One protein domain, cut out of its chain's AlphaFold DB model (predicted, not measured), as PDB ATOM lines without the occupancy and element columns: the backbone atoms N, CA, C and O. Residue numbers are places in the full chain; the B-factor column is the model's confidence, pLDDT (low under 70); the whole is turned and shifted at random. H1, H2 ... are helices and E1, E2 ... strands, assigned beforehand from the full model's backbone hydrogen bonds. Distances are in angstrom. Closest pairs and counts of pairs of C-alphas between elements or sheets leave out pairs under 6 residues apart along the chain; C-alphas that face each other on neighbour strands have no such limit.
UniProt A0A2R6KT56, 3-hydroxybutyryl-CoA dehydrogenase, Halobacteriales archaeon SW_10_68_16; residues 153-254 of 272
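AT A GLANCE: This is residues 153 to 254 of the 272 residues of the protein "3-hydroxybutyryl-CoA dehydrogenase" of Halobacteriales archaeon SW_10_68_16 (UniProt A0A2R6KT56). A compact body of crossed helices: the long helix H1 runs through it, with H2, H3 and H5 packed on it at large angles, and a small strand hairpin, E1 and E2, sits at one end beside H3 and residues 175 to 177 of H2. H4 and H5 make a V on another part of the body, with residues 201 to 205 of H4 meeting H5. The printed part has 102 residues with five named helices and then two named strands, in the order H1 H2 H3 H4 H5 E1 E2, and its class is mostly helix. The sheet has two strands, in the order E1 - E2, antiparallel. The whole is compact, with a radius of gyration of the C-alphas of 12.6 A and spans of 36 by 30 by 26 A.

HOW THE PARTS SIT: H1, residues 153 to 169, is the hub and touches three other helices. H2, residues 175 to 186, follows a tight link; residues 164 to 168 of H1 touch residues 175 to 178 of H2, opposite ways at a steep tilt of 49 degrees, the closest C-alphas being those of Val 168 and Val 175, 6.4 A apart. H3, residues 192 to 199, touches H1 at a steep tilt of 60 degrees, opposite ways, and the closest C-alphas are those of Glu 161 and Pro 192, 5.2 A apart. H3 also touches H2, about perpendicular at 74 degrees, with the C-alphas of Asp 179 and Pro 192 closest at 6.0 A. H4, residues 201 to 215, is close to H1 but not clearly touching it: the closest C-alphas, those of Leu 158 and Leu 208, are 7.5 A apart, and at 72 degrees the two are only just about perpendicular. H5, residues 223 to 231, forms a helical hairpin with H4; residues 201 to 205 of H4 touch it, opposite ways at a steep tilt of 42 degrees, with the C-alphas of Gly 202 and Val 229 closest at 5.7 A. H5 also touches residues 165 to 169 of H1, about perpendicular at 88 degrees, where the C-alphas of Asp 169 and Leu 224 are closest at 6.3 A. E1, residues 243 to 246, and E2, residues 249 to 253, form an antiparallel hairpin, their directions 144 degrees apart; N 244 and O 252 are 2.9 A apart and N 249 and O 246 are 3.0 A apart, both within hydrogen-bond range. The closest C-alphas of H3 and E1 are those of Glu 194 and Tyr 243, 7.2 A apart, and those of H2 and E2 are Val 175 and Pro 253, 6.1 A apart. Among the pairs that stay apart are H1 and E1, H2 and H4, and H4 and E2. In H1, H2, H3, H4 and H5 every O i to N i+4 pair is within hydrogen-bond range.

IN THESE COORDINATES: H1 begins at C-alpha 153, (85.821, -2.188, 26.882), and is 24.4 A long from first to last C-alpha. H2 is 16.1 A long, H3 10.4 A, H4 19.9 A and H5 12.3 A. H4 begins at C-alpha 201, (84.739, 5.068, 11.384). E1 is 9.7 A long and E2 11.6 A, ending at C-alpha 253, (70.398, 8.557, 8.567).

THE WHOLE: The two C-alphas farthest apart are those of Gly 216 and Asp 247, 37.7 A. The printed part has no cut, and its first and last C-alphas, those of Ala 153 and Ala 254, are 27.1 A apart. The link from H5 to E1, with 11 residues, is long. The mean pLDDT of the printed part is 96.1, and no printed residue is under 70.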
ATOM      1  N   ALA A 153      86.701  -3.262  27.332       92.94
ATOM      2  CA  ALA A 153      85.821  -2.188  26.882       92.94
ATOM      3  C   ALA A 153      85.754  -2.120  25.350       92.94
ATOM      4  O   ALA A 153      84.683  -2.329  24.775       92.94
ATOM      5  N   THR A 154      86.902  -1.925  24.690       92.19
ATOM      6  CA  THR A 154      86.997  -1.818  23.224       92.19
ATOM      7  C   THR A 154      86.461  -3.075  22.541       92.19
ATOM      8  O   THR A 154      85.661  -2.994  21.613       92.19
ATOM      9  N   ARG A 155      86.812  -4.257  23.050       93.25
ATOM     10  CA  ARG A 155      86.324  -5.525  22.505       93.25
ATOM     11  C   ARG A 155      84.805  -5.689  22.597       93.25
ATOM     12  O   ARG A 155      84.210  -6.282  21.701       93.25
ATOM     13  N   THR A 156      84.189  -5.225  23.684       95.06
ATOM     14  CA  THR A 156      82.741  -5.375  23.900       95.06
ATOM     15  C   THR A 156      81.956  -4.396  23.038       95.06
ATOM     16  O   THR A 156      80.998  -4.810  22.391       95.06
ATOM     17  N   ILE A 157      82.379  -3.128  22.981       94.88
ATOM     18  CA  ILE A 157      81.679  -2.125  22.172       94.88
ATOM     19  C   ILE A 157      81.788  -2.439  20.677       94.88
ATOM     20  O   ILE A 157      80.775  -2.436  19.993       94.88
ATOM     21  N   LEU A 158      82.964  -2.852  20.191       96.44
ATOM     22  CA  LEU A 158      83.140  -3.225  18.785       96.44
ATOM     23  C   LEU A 158      82.317  -4.451  18.389       96.44
ATOM     24  O   LEU A 158      81.859  -4.535  17.258       96.44
ATOM     25  N   ALA A 159      82.116  -5.410  19.298       96.62
ATOM     26  CA  ALA A 159      81.256  -6.554  19.010       96.62
ATOM     27  C   ALA A 159      79.792  -6.130  18.810       96.62
ATOM     28  O   ALA A 159      79.124  -6.661  17.928       96.62
ATOM     29  N   LEU A 160      79.312  -5.169  19.609       97.69
ATOM     30  CA  LEU A 160      77.979  -4.593  19.452       97.69
ATOM     31  C   LEU A 160      77.876  -3.771  18.161       97.69
ATOM     32  O   LEU A 160      76.933  -3.953  17.402       97.69
ATOM     33  N   GLU A 161      78.851  -2.899  17.904       98.00
ATOM     34  CA  GLU A 161      78.887  -2.042  16.716       98.00
ATOM     35  C   GLU A 161      78.942  -2.867  15.423       98.00
ATOM     36  O   GLU A 161      78.171  -2.617  14.505       98.00
ATOM     37  N   VAL A 162      79.784  -3.902  15.361       97.94
ATOM     38  CA  VAL A 162      79.867  -4.788  14.189       97.94
ATOM     39  C   VAL A 162      78.546  -5.506  13.928       97.94
ATOM     40  O   VAL A 162      78.148  -5.641  12.774       97.94
ATOM     41  N   GLU A 163      77.860  -5.965  14.973       97.88
ATOM     42  CA  GLU A 163      76.550  -6.594  14.802       97.88
ATOM     43  C   GLU A 163      75.497  -5.579  14.342       97.88
ATOM     44  O   GLU A 163      74.749  -5.857  13.410       97.88
ATOM     45  N   ALA A 164      75.486  -4.376  14.920       97.88
ATOM     46  CA  ALA A 164      74.601  -3.292  14.501       97.88
ATOM     47  C   ALA A 164      74.784  -2.944  13.014       97.88
ATOM     48  O   ALA A 164      73.809  -2.816  12.276       97.88
ATOM     49  N   MET A 165      76.032  -2.872  12.551       97.31
ATOM     50  CA  MET A 165      76.359  -2.647  11.143       97.31
ATOM     51  C   MET A 165      75.858  -3.782  10.243       97.31
ATOM     52  O   MET A 165      75.316  -3.507   9.177       97.31
ATOM     53  N   ARG A 166      75.985  -5.049  10.666       95.94
ATOM     54  CA  ARG A 166      75.462  -6.203   9.909       95.94
ATOM     55  C   ARG A 166      73.943  -6.201   9.821       95.94
ATOM     56  O   ARG A 166      73.406  -6.505   8.766       95.94
ATOM     57  N   VAL A 167      73.246  -5.811  10.887       96.06
ATOM     58  CA  VAL A 167      71.780  -5.668  10.874       96.06
ATOM     59  C   VAL A 167      71.332  -4.672   9.795       96.06
ATOM     60  O   VAL A 167      70.331  -4.919   9.117       96.06
ATOM     61  N   VAL A 168      72.084  -3.584   9.599       95.44
ATOM     62  CA  VAL A 168      71.837  -2.618   8.515       95.44
ATOM     63  C   VAL A 168      72.192  -3.205   7.149       95.44
ATOM     64  O   VAL A 168      71.375  -3.149   6.233       95.44
ATOM     65  N   ASP A 169      73.375  -3.808   7.019       91.75
ATOM     66  CA  ASP A 169      73.890  -4.389   5.769       91.75
ATOM     67  C   ASP A 169      72.991  -5.524   5.230       91.75
ATOM     68  O   ASP A 169      72.704  -5.620   4.038       91.75
ATOM     69  N   GLU A 170      72.439  -6.345   6.126       93.00
ATOM     70  CA  GLU A 170      71.485  -7.417   5.812       93.00
ATOM     71  C   GLU A 170      70.056  -6.903   5.544       93.00
ATOM     72  O   GLU A 170      69.166  -7.684   5.192       93.00
ATOM     73  N   GLY A 171      69.811  -5.597   5.703       91.62
ATOM     74  CA  GLY A 171      68.511  -4.963   5.480       91.62
ATOM     75  C   GLY A 171      67.447  -5.334   6.516       91.62
ATOM     76  O   GLY A 171      66.251  -5.235   6.234       91.62
ATOM     77  N   VAL A 172      67.854  -5.784   7.708       93.19
ATOM     78  CA  VAL A 172      66.931  -6.152   8.795       93.19
ATOM     79  C   VAL A 172      66.273  -4.904   9.388       93.19
ATOM     80  O   VAL A 172      65.074  -4.917   9.680       93.19
ATOM     81  N   ALA A 173      67.042  -3.828   9.556       93.69
ATOM     82  CA  ALA A 173      66.570  -2.538  10.048       93.69
ATOM     83  C   ALA A 173      67.444  -1.394   9.511       93.69
ATOM     84  O   ALA A 173      68.574  -1.614   9.083       93.69
ATOM     85  N   GLY A 174      66.911  -0.171   9.516       94.69
ATOM     86  CA  GLY A 174      67.680   1.027   9.166       94.69
ATOM     87  C   GLY A 174      68.506   1.521  10.347       94.69
ATOM     88  O   GLY A 174      68.252   1.110  11.476       94.69
ATOM     89  N   VAL A 175      69.445   2.434  10.086       96.44
ATOM     90  CA  VAL A 175      70.365   2.995  11.094       96.44
ATOM     91  C   VAL A 175      69.622   3.473  12.350       96.44
ATOM     92  O   VAL A 175      69.882   2.965  13.437       96.44
ATOM     93  N   GLU A 176      68.636   4.364  12.188       96.06
ATOM     94  CA  GLU A 176      67.850   4.920  13.305       96.06
ATOM     95  C   GLU A 176      67.120   3.824  14.094       96.06
ATOM     96  O   GLU A 176      67.139   3.818  15.316       96.06
ATOM     97  N   ALA A 177      66.538   2.832  13.413       96.06
ATOM     98  CA  ALA A 177      65.815   1.750  14.079       96.06
ATOM     99  C   ALA A 177      66.739   0.815  14.884       96.06
ATOM    100  O   ALA A 177      66.312   0.256  15.897       96.06
ATOM    101  N   VAL A 178      67.984   0.617  14.435       97.06
ATOM    102  CA  VAL A 178      69.000  -0.146  15.180       97.06
ATOM    103  C   VAL A 178      69.415   0.604  16.442       97.06
ATOM    104  O   VAL A 178      69.482   0.001  17.515       97.06
ATOM    105  N   ASP A 179      69.645   1.908  16.325       97.94
ATOM    106  CA  ASP A 179      70.019   2.752  17.455       97.94
ATOM    107  C   ASP A 179      68.868   2.892  18.463       97.94
ATOM    108  O   ASP A 179      69.064   2.582  19.641       97.94
ATOM    109  N   ASP A 180      67.645   3.174  18.002       97.19
ATOM    110  CA  ASP A 180      66.426   3.217  18.821       97.19
ATOM    111  C   ASP A 180      66.213   1.919  19.609       97.19
ATOM    112  O   ASP A 180      65.808   1.942  20.774       97.19
ATOM    113  N   ALA A 181      66.483   0.759  19.000       97.62
ATOM    114  CA  ALA A 181      66.343  -0.523  19.682       97.62
ATOM    115  C   ALA A 181      67.295  -0.646  20.884       97.62
ATOM    116  O   ALA A 181      66.924  -1.225  21.909       97.62
ATOM    117  N   MET A 182      68.501  -0.082  20.786       98.00
ATOM    118  CA  MET A 182      69.485  -0.094  21.870       98.00
ATOM    119  C   MET A 182      69.223   1.006  22.900       98.00
ATOM    120  O   MET A 182      69.347   0.758  24.101       98.00
ATOM    121  N   GLU A 183      68.819   2.194  22.463       97.75
ATOM    122  CA  GLU A 183      68.507   3.314  23.350       97.75
ATOM    123  C   GLU A 183      67.220   3.072  24.141       97.75
ATOM    124  O   GLU A 183      67.229   3.090  25.369       97.75
ATOM    125  N   LEU A 184      66.113   2.775  23.458       97.56
ATOM    126  CA  LEU A 184      64.795   2.616  24.079       97.56
ATOM    127  C   LEU A 184      64.586   1.223  24.682       97.56
ATOM    128  O   LEU A 184      63.808   1.063  25.623       97.56
ATOM    129  N   GLY A 185      65.222   0.198  24.107       96.75
ATOM    130  CA  GLY A 185      65.063  -1.194  24.536       96.75
ATOM    131  C   GLY A 185      66.061  -1.639  25.602       96.75
ATOM    132  O   GLY A 185      65.743  -2.522  26.406       96.75
ATOM    133  N   HIS A 186      67.254  -1.039  25.619       96.25
ATOM    134  CA  HIS A 186      68.359  -1.436  26.493       96.25
ATOM    135  C   HIS A 186      68.975  -0.274  27.286       96.25
ATOM    136  O   HIS A 186      69.998  -0.478  27.942       96.25
ATOM    137  N   ASP A 187      68.351   0.909  27.265       97.12
ATOM    138  CA  ASP A 187      68.769   2.108  28.005       97.12
ATOM    139  C   ASP A 187      70.217   2.540  27.693       97.12
ATOM    140  O   ASP A 187      70.932   3.072  28.552       97.12
ATOM    141  N   HIS A 188      70.685   2.296  26.463       96.00
ATOM    142  CA  HIS A 188      71.963   2.842  26.018       96.00
ATOM    143  C   HIS A 188      71.864   4.378  25.919       96.00
ATOM    144  O   HIS A 188      70.883   4.880  25.383       96.00
ATOM    145  N   PRO A 189      72.866   5.149  26.391       93.25
ATOM    146  CA  PRO A 189      72.828   6.614  26.300       93.25
ATOM    147  C   PRO A 189      72.823   7.169  24.870       93.25
ATOM    148  O   PRO A 189      72.439   8.316  24.677       93.25
ATOM    149  N   ALA A 190      73.335   6.380  23.929       94.38
ATOM    150  CA  ALA A 190      73.335   6.620  22.493       94.38
ATOM    151  C   ALA A 190      73.456   5.264  21.788       94.38
ATOM    152  O   ALA A 190      74.073   4.333  22.336       94.38
ATOM    153  N   GLY A 191      72.905   5.155  20.587       97.50
ATOM    154  CA  GLY A 191      72.922   3.945  19.785       97.50
ATOM    155  C   GLY A 191      74.323   3.550  19.298       97.50
ATOM    156  O   GLY A 191      75.253   4.364  19.283       97.50
ATOM    157  N   PRO A 192      74.553   2.265  18.980       98.06
ATOM    158  CA  PRO A 192      75.857   1.778  18.541       98.06
ATOM    159  C   PRO A 192      76.374   2.440  17.256       98.06
ATOM    160  O   PRO A 192      77.581   2.653  17.155       98.06
ATOM    161  N   LEU A 193      75.512   2.784  16.296       98.31
ATOM    162  CA  LEU A 193      75.943   3.394  15.035       98.31
ATOM    163  C   LEU A 193      76.286   4.874  15.235       98.31
ATOM    164  O   LEU A 193      77.342   5.315  14.779       98.31
ATOM    165  N   GLU A 194      75.490   5.606  16.021       97.88
ATOM    166  CA  GLU A 194      75.851   6.957  16.468       97.88
ATOM    167  C   GLU A 194      77.195   6.961  17.222       97.88
ATOM    168  O   GLU A 194      78.076   7.784  16.957       97.88
ATOM    169  N   ASN A 195      77.397   6.019  18.152       96.19
ATOM    170  CA  ASN A 195      78.659   5.906  18.890       96.19
ATOM    171  C   ASN A 195      79.852   5.616  17.966       96.19
ATOM    172  O   ASN A 195      80.935   6.166  18.191       96.19
ATOM    173  N   ALA A 196      79.672   4.783  16.937       97.81
ATOM    174  CA  ALA A 196      80.711   4.499  15.953       97.81
ATOM    175  C   ALA A 196      81.092   5.760  15.157       97.81
ATOM    176  O   ALA A 196      82.282   6.046  15.009       97.81
ATOM    177  N   ASP A 197      80.107   6.555  14.729       98.25
ATOM    178  CA  ASP A 197      80.326   7.833  14.043       98.25
ATOM    179  C   ASP A 197      81.074   8.848  14.914       98.25
ATOM    180  O   ASP A 197      81.989   9.524  14.438       98.25
ATOM    181  N   ARG A 198      80.715   8.954  16.200       95.81
ATOM    182  CA  ARG A 198      81.400   9.844  17.153       95.81
ATOM    183  C   ARG A 198      82.839   9.410  17.417       95.81
ATOM    184  O   ARG A 198      83.713  10.260  17.563       95.81
ATOM    185  N   ALA A 199      83.086   8.101  17.490       93.81
ATOM    186  CA  ALA A 199      84.429   7.550  17.663       93.81
ATOM    187  C   ALA A 199      85.301   7.703  16.403       93.81
ATOM    188  O   ALA A 199      86.522   7.802  16.510       93.81
ATOM    189  N   GLY A 200      84.678   7.739  15.224       97.19
ATOM    190  CA  GLY A 200      85.339   7.857  13.932       97.19
ATOM    191  C   GLY A 200      85.494   6.503  13.239       97.19
ATOM    192  O   GLY A 200      86.236   5.622  13.687       97.19
ATOM    193  N   LEU A 201      84.840   6.351  12.087       98.38
ATOM    194  CA  LEU A 201      84.739   5.068  11.384       98.38
ATOM    195  C   LEU A 201      86.079   4.563  10.838       98.38
ATOM    196  O   LEU A 201      86.316   3.357  10.817       98.38
ATOM    197  N   GLY A 202      86.998   5.464  10.476       97.56
ATOM    198  CA  GLY A 202      88.352   5.083  10.061       97.56
ATOM    199  C   GLY A 202      89.136   4.390  11.182       97.56
ATOM    200  O   GLY A 202      89.717   3.328  10.969       97.56
ATOM    201  N   GLN A 203      89.080   4.937  12.403       94.69
ATOM    202  CA  GLN A 203      89.711   4.323  13.576       94.69
ATOM    203  C   GLN A 203      89.031   2.997  13.945       94.69
ATOM    204  O   GLN A 203      89.703   2.036  14.334       94.69
ATOM    205  N   ARG A 204      87.698   2.922  13.818       96.81
ATOM    206  CA  ARG A 204      86.947   1.675  14.022       96.81
ATOM    207  C   ARG A 204      87.388   0.590  13.049       96.81
ATOM    208  O   ARG A 204      87.666  -0.521  13.496       96.81
ATOM    209  N   LEU A 205      87.511   0.917  11.764       98.19
ATOM    210  CA  LEU A 205      87.977  -0.014  10.741       98.19
ATOM    211  C   LEU A 205      89.382  -0.540  11.063       98.19
ATOM    212  O   LEU A 205      89.557  -1.753  11.146       98.19
ATOM    213  N   GLU A 206      90.340   0.348  11.346       96.00
ATOM    214  CA  GLU A 206      91.713  -0.037  11.711       96.00
ATOM    215  C   GLU A 206      91.738  -0.972  12.934       96.00
ATOM    216  O   GLU A 206      92.389  -2.022  12.935       96.00
ATOM    217  N   THR A 207      90.967  -0.635  13.973       94.81
ATOM    218  CA  THR A 207      90.897  -1.445  15.197       94.81
ATOM    219  C   THR A 207      90.272  -2.815  14.928       94.81
ATOM    220  O   THR A 207      90.736  -3.828  15.456       94.81
ATOM    221  N   LEU A 208      89.224  -2.884  14.104       97.44
ATOM    222  CA  LEU A 208      88.579  -4.142  13.736       97.44
ATOM    223  C   LEU A 208      89.495  -5.031  12.897       97.44
ATOM    224  O   LEU A 208      89.574  -6.225  13.170       97.44
ATOM    225  N   GLU A 209      90.234  -4.471  11.941       96.69
ATOM    226  CA  GLU A 209      91.238  -5.211  11.170       96.69
ATOM    227  C   GLU A 209      92.313  -5.804  12.087       96.69
ATOM    228  O   GLU A 209      92.584  -7.009  12.024       96.69
ATOM    229  N   HIS A 210      92.827  -5.011  13.032       93.38
ATOM    230  CA  HIS A 210      93.760  -5.494  14.048       93.38
ATOM    231  C   HIS A 210      93.171  -6.640  14.890       93.38
ATOM    232  O   HIS A 210      93.816  -7.669  15.132       93.38
ATOM    233  N   LEU A 211      91.926  -6.496  15.353       94.88
ATOM    234  CA  LEU A 211      91.265  -7.535  16.141       94.88
ATOM    235  C   LEU A 211      90.957  -8.778  15.311       94.88
ATOM    236  O   LEU A 211      91.092  -9.884  15.833       94.88
ATOM    237  N   ARG A 212      90.594  -8.642  14.036       96.69
ATOM    238  CA  ARG A 212      90.359  -9.756  13.112       96.69
ATOM    239  C   ARG A 212      91.608 -10.617  12.964       96.69
ATOM    240  O   ARG A 212      91.513 -11.837  13.077       96.69
ATOM    241  N   GLU A 213      92.775 -10.001  12.787       94.94
ATOM    242  CA  GLU A 213      94.051 -10.722  12.686       94.94
ATOM    243  C   GLU A 213      94.346 -11.577  13.926       94.94
ATOM    244  O   GLU A 213      94.884 -12.679  13.816       94.94
ATOM    245  N   ARG A 214      93.969 -11.092  15.117       92.50
ATOM    246  CA  ARG A 214      94.296 -11.750  16.393       92.50
ATOM    247  C   ARG A 214      93.197 -12.649  16.950       92.50
ATOM    248  O   ARG A 214      93.487 -13.581  17.696       92.50
ATOM    249  N   LEU A 215      91.938 -12.353  16.646       94.12
ATOM    250  CA  LEU A 215      90.756 -12.957  17.265       94.12
ATOM    251  C   LEU A 215      89.794 -13.596  16.250       94.12
ATOM    252  O   LEU A 215      88.814 -14.210  16.685       94.12
ATOM    253  N   GLY A 216      90.077 -13.487  14.949       95.06
ATOM    254  CA  GLY A 216      89.371 -14.163  13.863       95.06
ATOM    255  C   GLY A 216      88.123 -13.445  13.344       95.06
ATOM    256  O   GLY A 216      87.850 -12.291  13.668       95.06
ATOM    257  N   GLU A 217      87.342 -14.182  12.552       94.31
ATOM    258  CA  GLU A 217      86.237 -13.686  11.708       94.31
ATOM    259  C   GLU A 217      85.139 -12.914  12.450       94.31
ATOM    260  O   GLU A 217      84.469 -12.075  11.863       94.31
ATOM    261  N   ARG A 218      84.958 -13.128  13.757       93.12
ATOM    262  CA  ARG A 218      83.940 -12.391  14.526       93.12
ATOM    263  C   ARG A 218      84.157 -10.870  14.534       93.12
ATOM    264  O   ARG A 218      83.189 -10.146  14.723       93.12
ATOM    265  N   PHE A 219      85.399 -10.417  14.346       96.25
ATOM    266  CA  PHE A 219      85.762  -9.000  14.230       96.25
ATOM    267  C   PHE A 219      86.059  -8.598  12.787       96.25
ATOM    268  O   PHE A 219      86.662  -7.556  12.572       96.25
ATOM    269  N   ASP A 220      85.672  -9.412  11.799       96.88
ATOM    270  CA  ASP A 220      85.763  -9.003  10.402       96.88
ATOM    271  C   ASP A 220      84.906  -7.746  10.185       96.88
ATOM    272  O   ASP A 220      83.696  -7.809  10.452       96.88
ATOM    273  N   PRO A 221      85.511  -6.618   9.757       97.50
ATOM    274  CA  PRO A 221      84.758  -5.413   9.445       97.50
ATOM    275  C   PRO A 221      83.653  -5.720   8.420       97.50
ATOM    276  O   PRO A 221      83.932  -6.419   7.443       97.50
ATOM    277  N   PRO A 222      82.419  -5.230   8.611       96.31
ATOM    278  CA  PRO A 222      81.377  -5.295   7.585       96.31
ATOM    279  C   PRO A 222      81.758  -4.481   6.343       96.31
ATOM    280  O   PRO A 222      82.478  -3.486   6.457       96.31
ATOM    281  N   ASP A 223      81.268  -4.874   5.165       95.19
ATOM    282  CA  ASP A 223      81.580  -4.169   3.912       95.19
ATOM    283  C   ASP A 223      81.030  -2.739   3.920       95.19
ATOM    284  O   ASP A 223      81.752  -1.816   3.554       95.19
ATOM    285  N   LEU A 224      79.849  -2.534   4.512       95.62
ATOM    286  CA  LEU A 224      79.279  -1.207   4.756       95.62
ATOM    287  C   LEU A 224      80.259  -0.243   5.454       95.62
ATOM    288  O   LEU A 224      80.367   0.919   5.071       95.62
ATOM    289  N   LEU A 225      81.015  -0.715   6.453       98.06
ATOM    290  CA  LEU A 225      82.017   0.113   7.131       98.06
ATOM    291  C   LEU A 225      83.192   0.452   6.202       98.06
ATOM    292  O   LEU A 225      83.696   1.574   6.230       98.06
ATOM    293  N   ARG A 226      83.645  -0.510   5.392       98.12
ATOM    294  CA  ARG A 226      84.739  -0.292   4.433       98.12
ATOM    295  C   ARG A 226      84.346   0.727   3.372       98.12
ATOM    296  O   ARG A 226      85.157   1.594   3.060       98.12
ATOM    297  N   ASP A 227      83.122   0.633   2.866       97.38
ATOM    298  CA  ASP A 227      82.594   1.524   1.835       97.38
ATOM    299  C   ASP A 227      82.487   2.962   2.359       97.38
ATOM    300  O   ASP A 227      83.062   3.868   1.755       97.38
ATOM    301  N   LEU A 228      81.898   3.164   3.546       97.75
ATOM    302  CA  LEU A 228      81.818   4.485   4.190       97.75
ATOM    303  C   LEU A 228      83.201   5.130   4.370       97.75
ATOM    304  O   LEU A 228      83.414   6.290   4.012       97.75
ATOM    305  N   VAL A 229      84.179   4.367   4.869       98.38
ATOM    306  CA  VAL A 229      85.549   4.870   5.046       98.38
ATOM    307  C   VAL A 229      86.214   5.176   3.700       98.38
ATOM    308  O   VAL A 229      86.906   6.190   3.583       98.38
ATOM    309  N   ALA A 230      86.005   4.343   2.678       98.06
ATOM    310  CA  ALA A 230      86.556   4.556   1.341       98.06
ATOM    311  C   ALA A 230      85.975   5.803   0.650       98.06
ATOM    312  O   ALA A 230      86.680   6.463  -0.118       98.06
ATOM    313  N   GLU A 231      84.720   6.140   0.942       97.75
ATOM    314  CA  GLU A 231      84.024   7.330   0.441       97.75
ATOM    315  C   GLU A 231      84.379   8.611   1.219       97.75
ATOM    316  O   GLU A 231      84.112   9.715   0.747       97.75
ATOM    317  N   GLY A 232      85.058   8.484   2.366       97.56
ATOM    318  CA  GLY A 232      85.433   9.604   3.235       97.56
ATOM    319  C   GLY A 232      84.370   9.974   4.275       97.56
ATOM    320  O   GLY A 232      84.572  10.917   5.044       97.56
ATOM    321  N   ASN A 233      83.285   9.203   4.345       97.94
ATOM    322  CA  ASN A 233      82.203   9.333   5.314       97.94
ATOM    323  C   ASN A 233      82.617   8.660   6.626       97.94
ATOM    324  O   ASN A 233      82.266   7.523   6.922       97.94
ATOM    325  N   THR A 234      83.463   9.351   7.390       97.75
ATOM    326  CA  THR A 234      84.144   8.821   8.580       97.75
ATOM    327  C   THR A 234      83.485   9.185   9.914       97.75
ATOM    328  O   THR A 234      84.070   8.921  10.966       97.75
ATOM    329  N   GLY A 235      82.265   9.721   9.886       97.62
ATOM    330  CA  GLY A 235      81.448  10.047  11.052       97.62
ATOM    331  C   GLY A 235      81.404  11.542  11.367       97.62
ATOM    332  O   GLY A 235      81.475  12.394  10.478       97.62
ATOM    333  N   LEU A 236      81.309  11.867  12.660       97.31
ATOM    334  CA  LEU A 236      81.082  13.231  13.153       97.31
ATOM    335  C   LEU A 236      82.109  14.237  12.605       97.31
ATOM    336  O   LEU A 236      81.746  15.316  12.144       97.31
ATOM    337  N   ALA A 237      83.395  13.876  12.610       94.88
ATOM    338  CA  ALA A 237      84.470  14.778  12.198       94.88
ATOM    339  C   ALA A 237      84.461  15.113  10.693       94.88
ATOM    340  O   ALA A 237      84.953  16.175  10.309       94.88
ATOM    341  N   SER A 238      83.917  14.232   9.845       96.38
ATOM    342  CA  SER A 238      83.728  14.496   8.409       96.38
ATOM    343  C   SER A 238      82.372  15.124   8.083       96.38
ATOM    344  O   SER A 238      82.174  15.541   6.944       96.38
ATOM    345  N   GLY A 239      81.459  15.212   9.055       96.94
ATOM    346  CA  GLY A 239      80.083  15.678   8.866       96.94
ATOM    347  C   GLY A 239      79.112  14.596   8.379       96.94
ATOM    348  O   GLY A 239      77.916  14.852   8.291       96.94
ATOM    349  N   GLU A 240      79.599  13.391   8.083       97.88
ATOM    350  CA  GLU A 240      78.795  12.282   7.557       97.88
ATOM    351  C   GLU A 240      79.453  10.928   7.872       97.88
ATOM    352  O   GLU A 240      80.678  10.794   7.778       97.88
ATOM    353  N   GLY A 241      78.632   9.941   8.234       97.38
ATOM    354  CA  GLY A 241      78.971   8.534   8.477       97.38
ATOM    355  C   GLY A 241      77.722   7.659   8.324       97.38
ATOM    356  O   GLY A 241      77.129   7.620   7.250       97.38
ATOM    357  N   PHE A 242      77.278   6.995   9.393       98.00
ATOM    358  CA  PHE A 242      75.931   6.407   9.449       98.00
ATOM    359  C   PHE A 242      74.829   7.471   9.497       98.00
ATOM    360  O   PHE A 242      73.728   7.239   8.986       98.00
ATOM    361  N   TYR A 243      75.139   8.638  10.064       98.25
ATOM    362  CA  TYR A 243      74.290   9.827  10.083       98.25
ATOM    363  C   TYR A 243      74.943  11.003   9.358       98.25
ATOM    364  O   TYR A 243      76.166  11.085   9.246       98.25
ATOM    365  N   VAL A 244      74.115  11.957   8.933       97.75
ATOM    366  CA  VAL A 244      74.545  13.327   8.632       97.75
ATOM    367  C   VAL A 244      74.642  14.110   9.943       97.75
ATOM    368  O   VAL A 244      73.732  14.045  10.775       97.75
ATOM    369  N   TRP A 245      75.731  14.856  10.124       97.81
ATOM    370  CA  TRP A 245      76.053  15.562  11.363       97.81
ATOM    371  C   TRP A 245      76.023  17.085  11.191       97.81
ATOM    372  O   TRP A 245      76.761  17.646  10.381       97.81
ATOM    373  N   GLU A 246      75.231  17.767  12.021       96.12
ATOM    374  CA  GLU A 246      75.196  19.232  12.125       96.12
ATOM    375  C   GLU A 246      75.263  19.661  13.597       96.12
ATOM    376  O   GLU A 246      74.543  19.127  14.442       96.12
ATOM    377  N   ASP A 247      76.119  20.639  13.920       93.12
ATOM    378  CA  ASP A 247      76.323  21.135  15.293       93.12
ATOM    379  C   ASP A 247      76.499  19.993  16.325       93.12
ATOM    380  O   ASP A 247      75.818  19.953  17.354       93.12
ATOM    381  N   ASP A 248      77.371  19.027  16.009       92.56
ATOM    382  CA  ASP A 248      77.689  17.833  16.811       92.56
ATOM    383  C   ASP A 248      76.511  16.885  17.119       92.56
ATOM    384  O   ASP A 248      76.573  16.060  18.048       92.56
ATOM    385  N   ARG A 249      75.433  16.971  16.329       94.44
ATOM    386  CA  ARG A 249      74.223  16.149  16.471       94.44
ATOM    387  C   ARG A 249      73.876  15.403  15.178       94.44
ATOM    388  O   ARG A 249      74.022  15.986  14.102       94.44
ATOM    389  N   PRO A 250      73.385  14.154  15.276       95.50
ATOM    390  CA  PRO A 250      72.849  13.452  14.119       95.50
ATOM    391  C   PRO A 250      71.532  14.115  13.690       95.50
ATOM    392  O   PRO A 250      70.687  14.434  14.530       95.50
ATOM    393  N   VAL A 251      71.372  14.356  12.389       95.06
ATOM    394  CA  VAL A 251      70.180  15.014  11.819       95.06
ATOM    395  C   VAL A 251      69.281  14.013  11.107       95.06
ATOM    396  O   VAL A 251      68.067  14.030  11.302       95.06
ATOM    397  N   GLU A 252      69.873  13.135  10.300       93.62
ATOM    398  CA  GLU A 252      69.171  12.065   9.593       93.62
ATOM    399  C   GLU A 252      70.124  10.905   9.257       93.62
ATOM    400  O   GLU A 252      71.338  11.122   9.155       93.62
ATOM    401  N   PRO A 253      69.612   9.674   9.083       95.00
ATOM    402  CA  PRO A 253      70.398   8.557   8.567       95.00
ATOM    403  C   PRO A 253      70.960   8.839   7.168       95.00
ATOM    404  O   PRO A 253      70.211   9.180   6.254       95.00
ATOM    405  N   ALA A 254      72.263   8.625   6.979       92.31
ATOM    406  CA  ALA A 254      72.936   8.768   5.685       92.31
ATOM    407  C   ALA A 254      72.939   7.458   4.871       92.31
ATOM    408  O   ALA A 254      73.040   7.472   3.643       92.31
TER     409      ALA A 254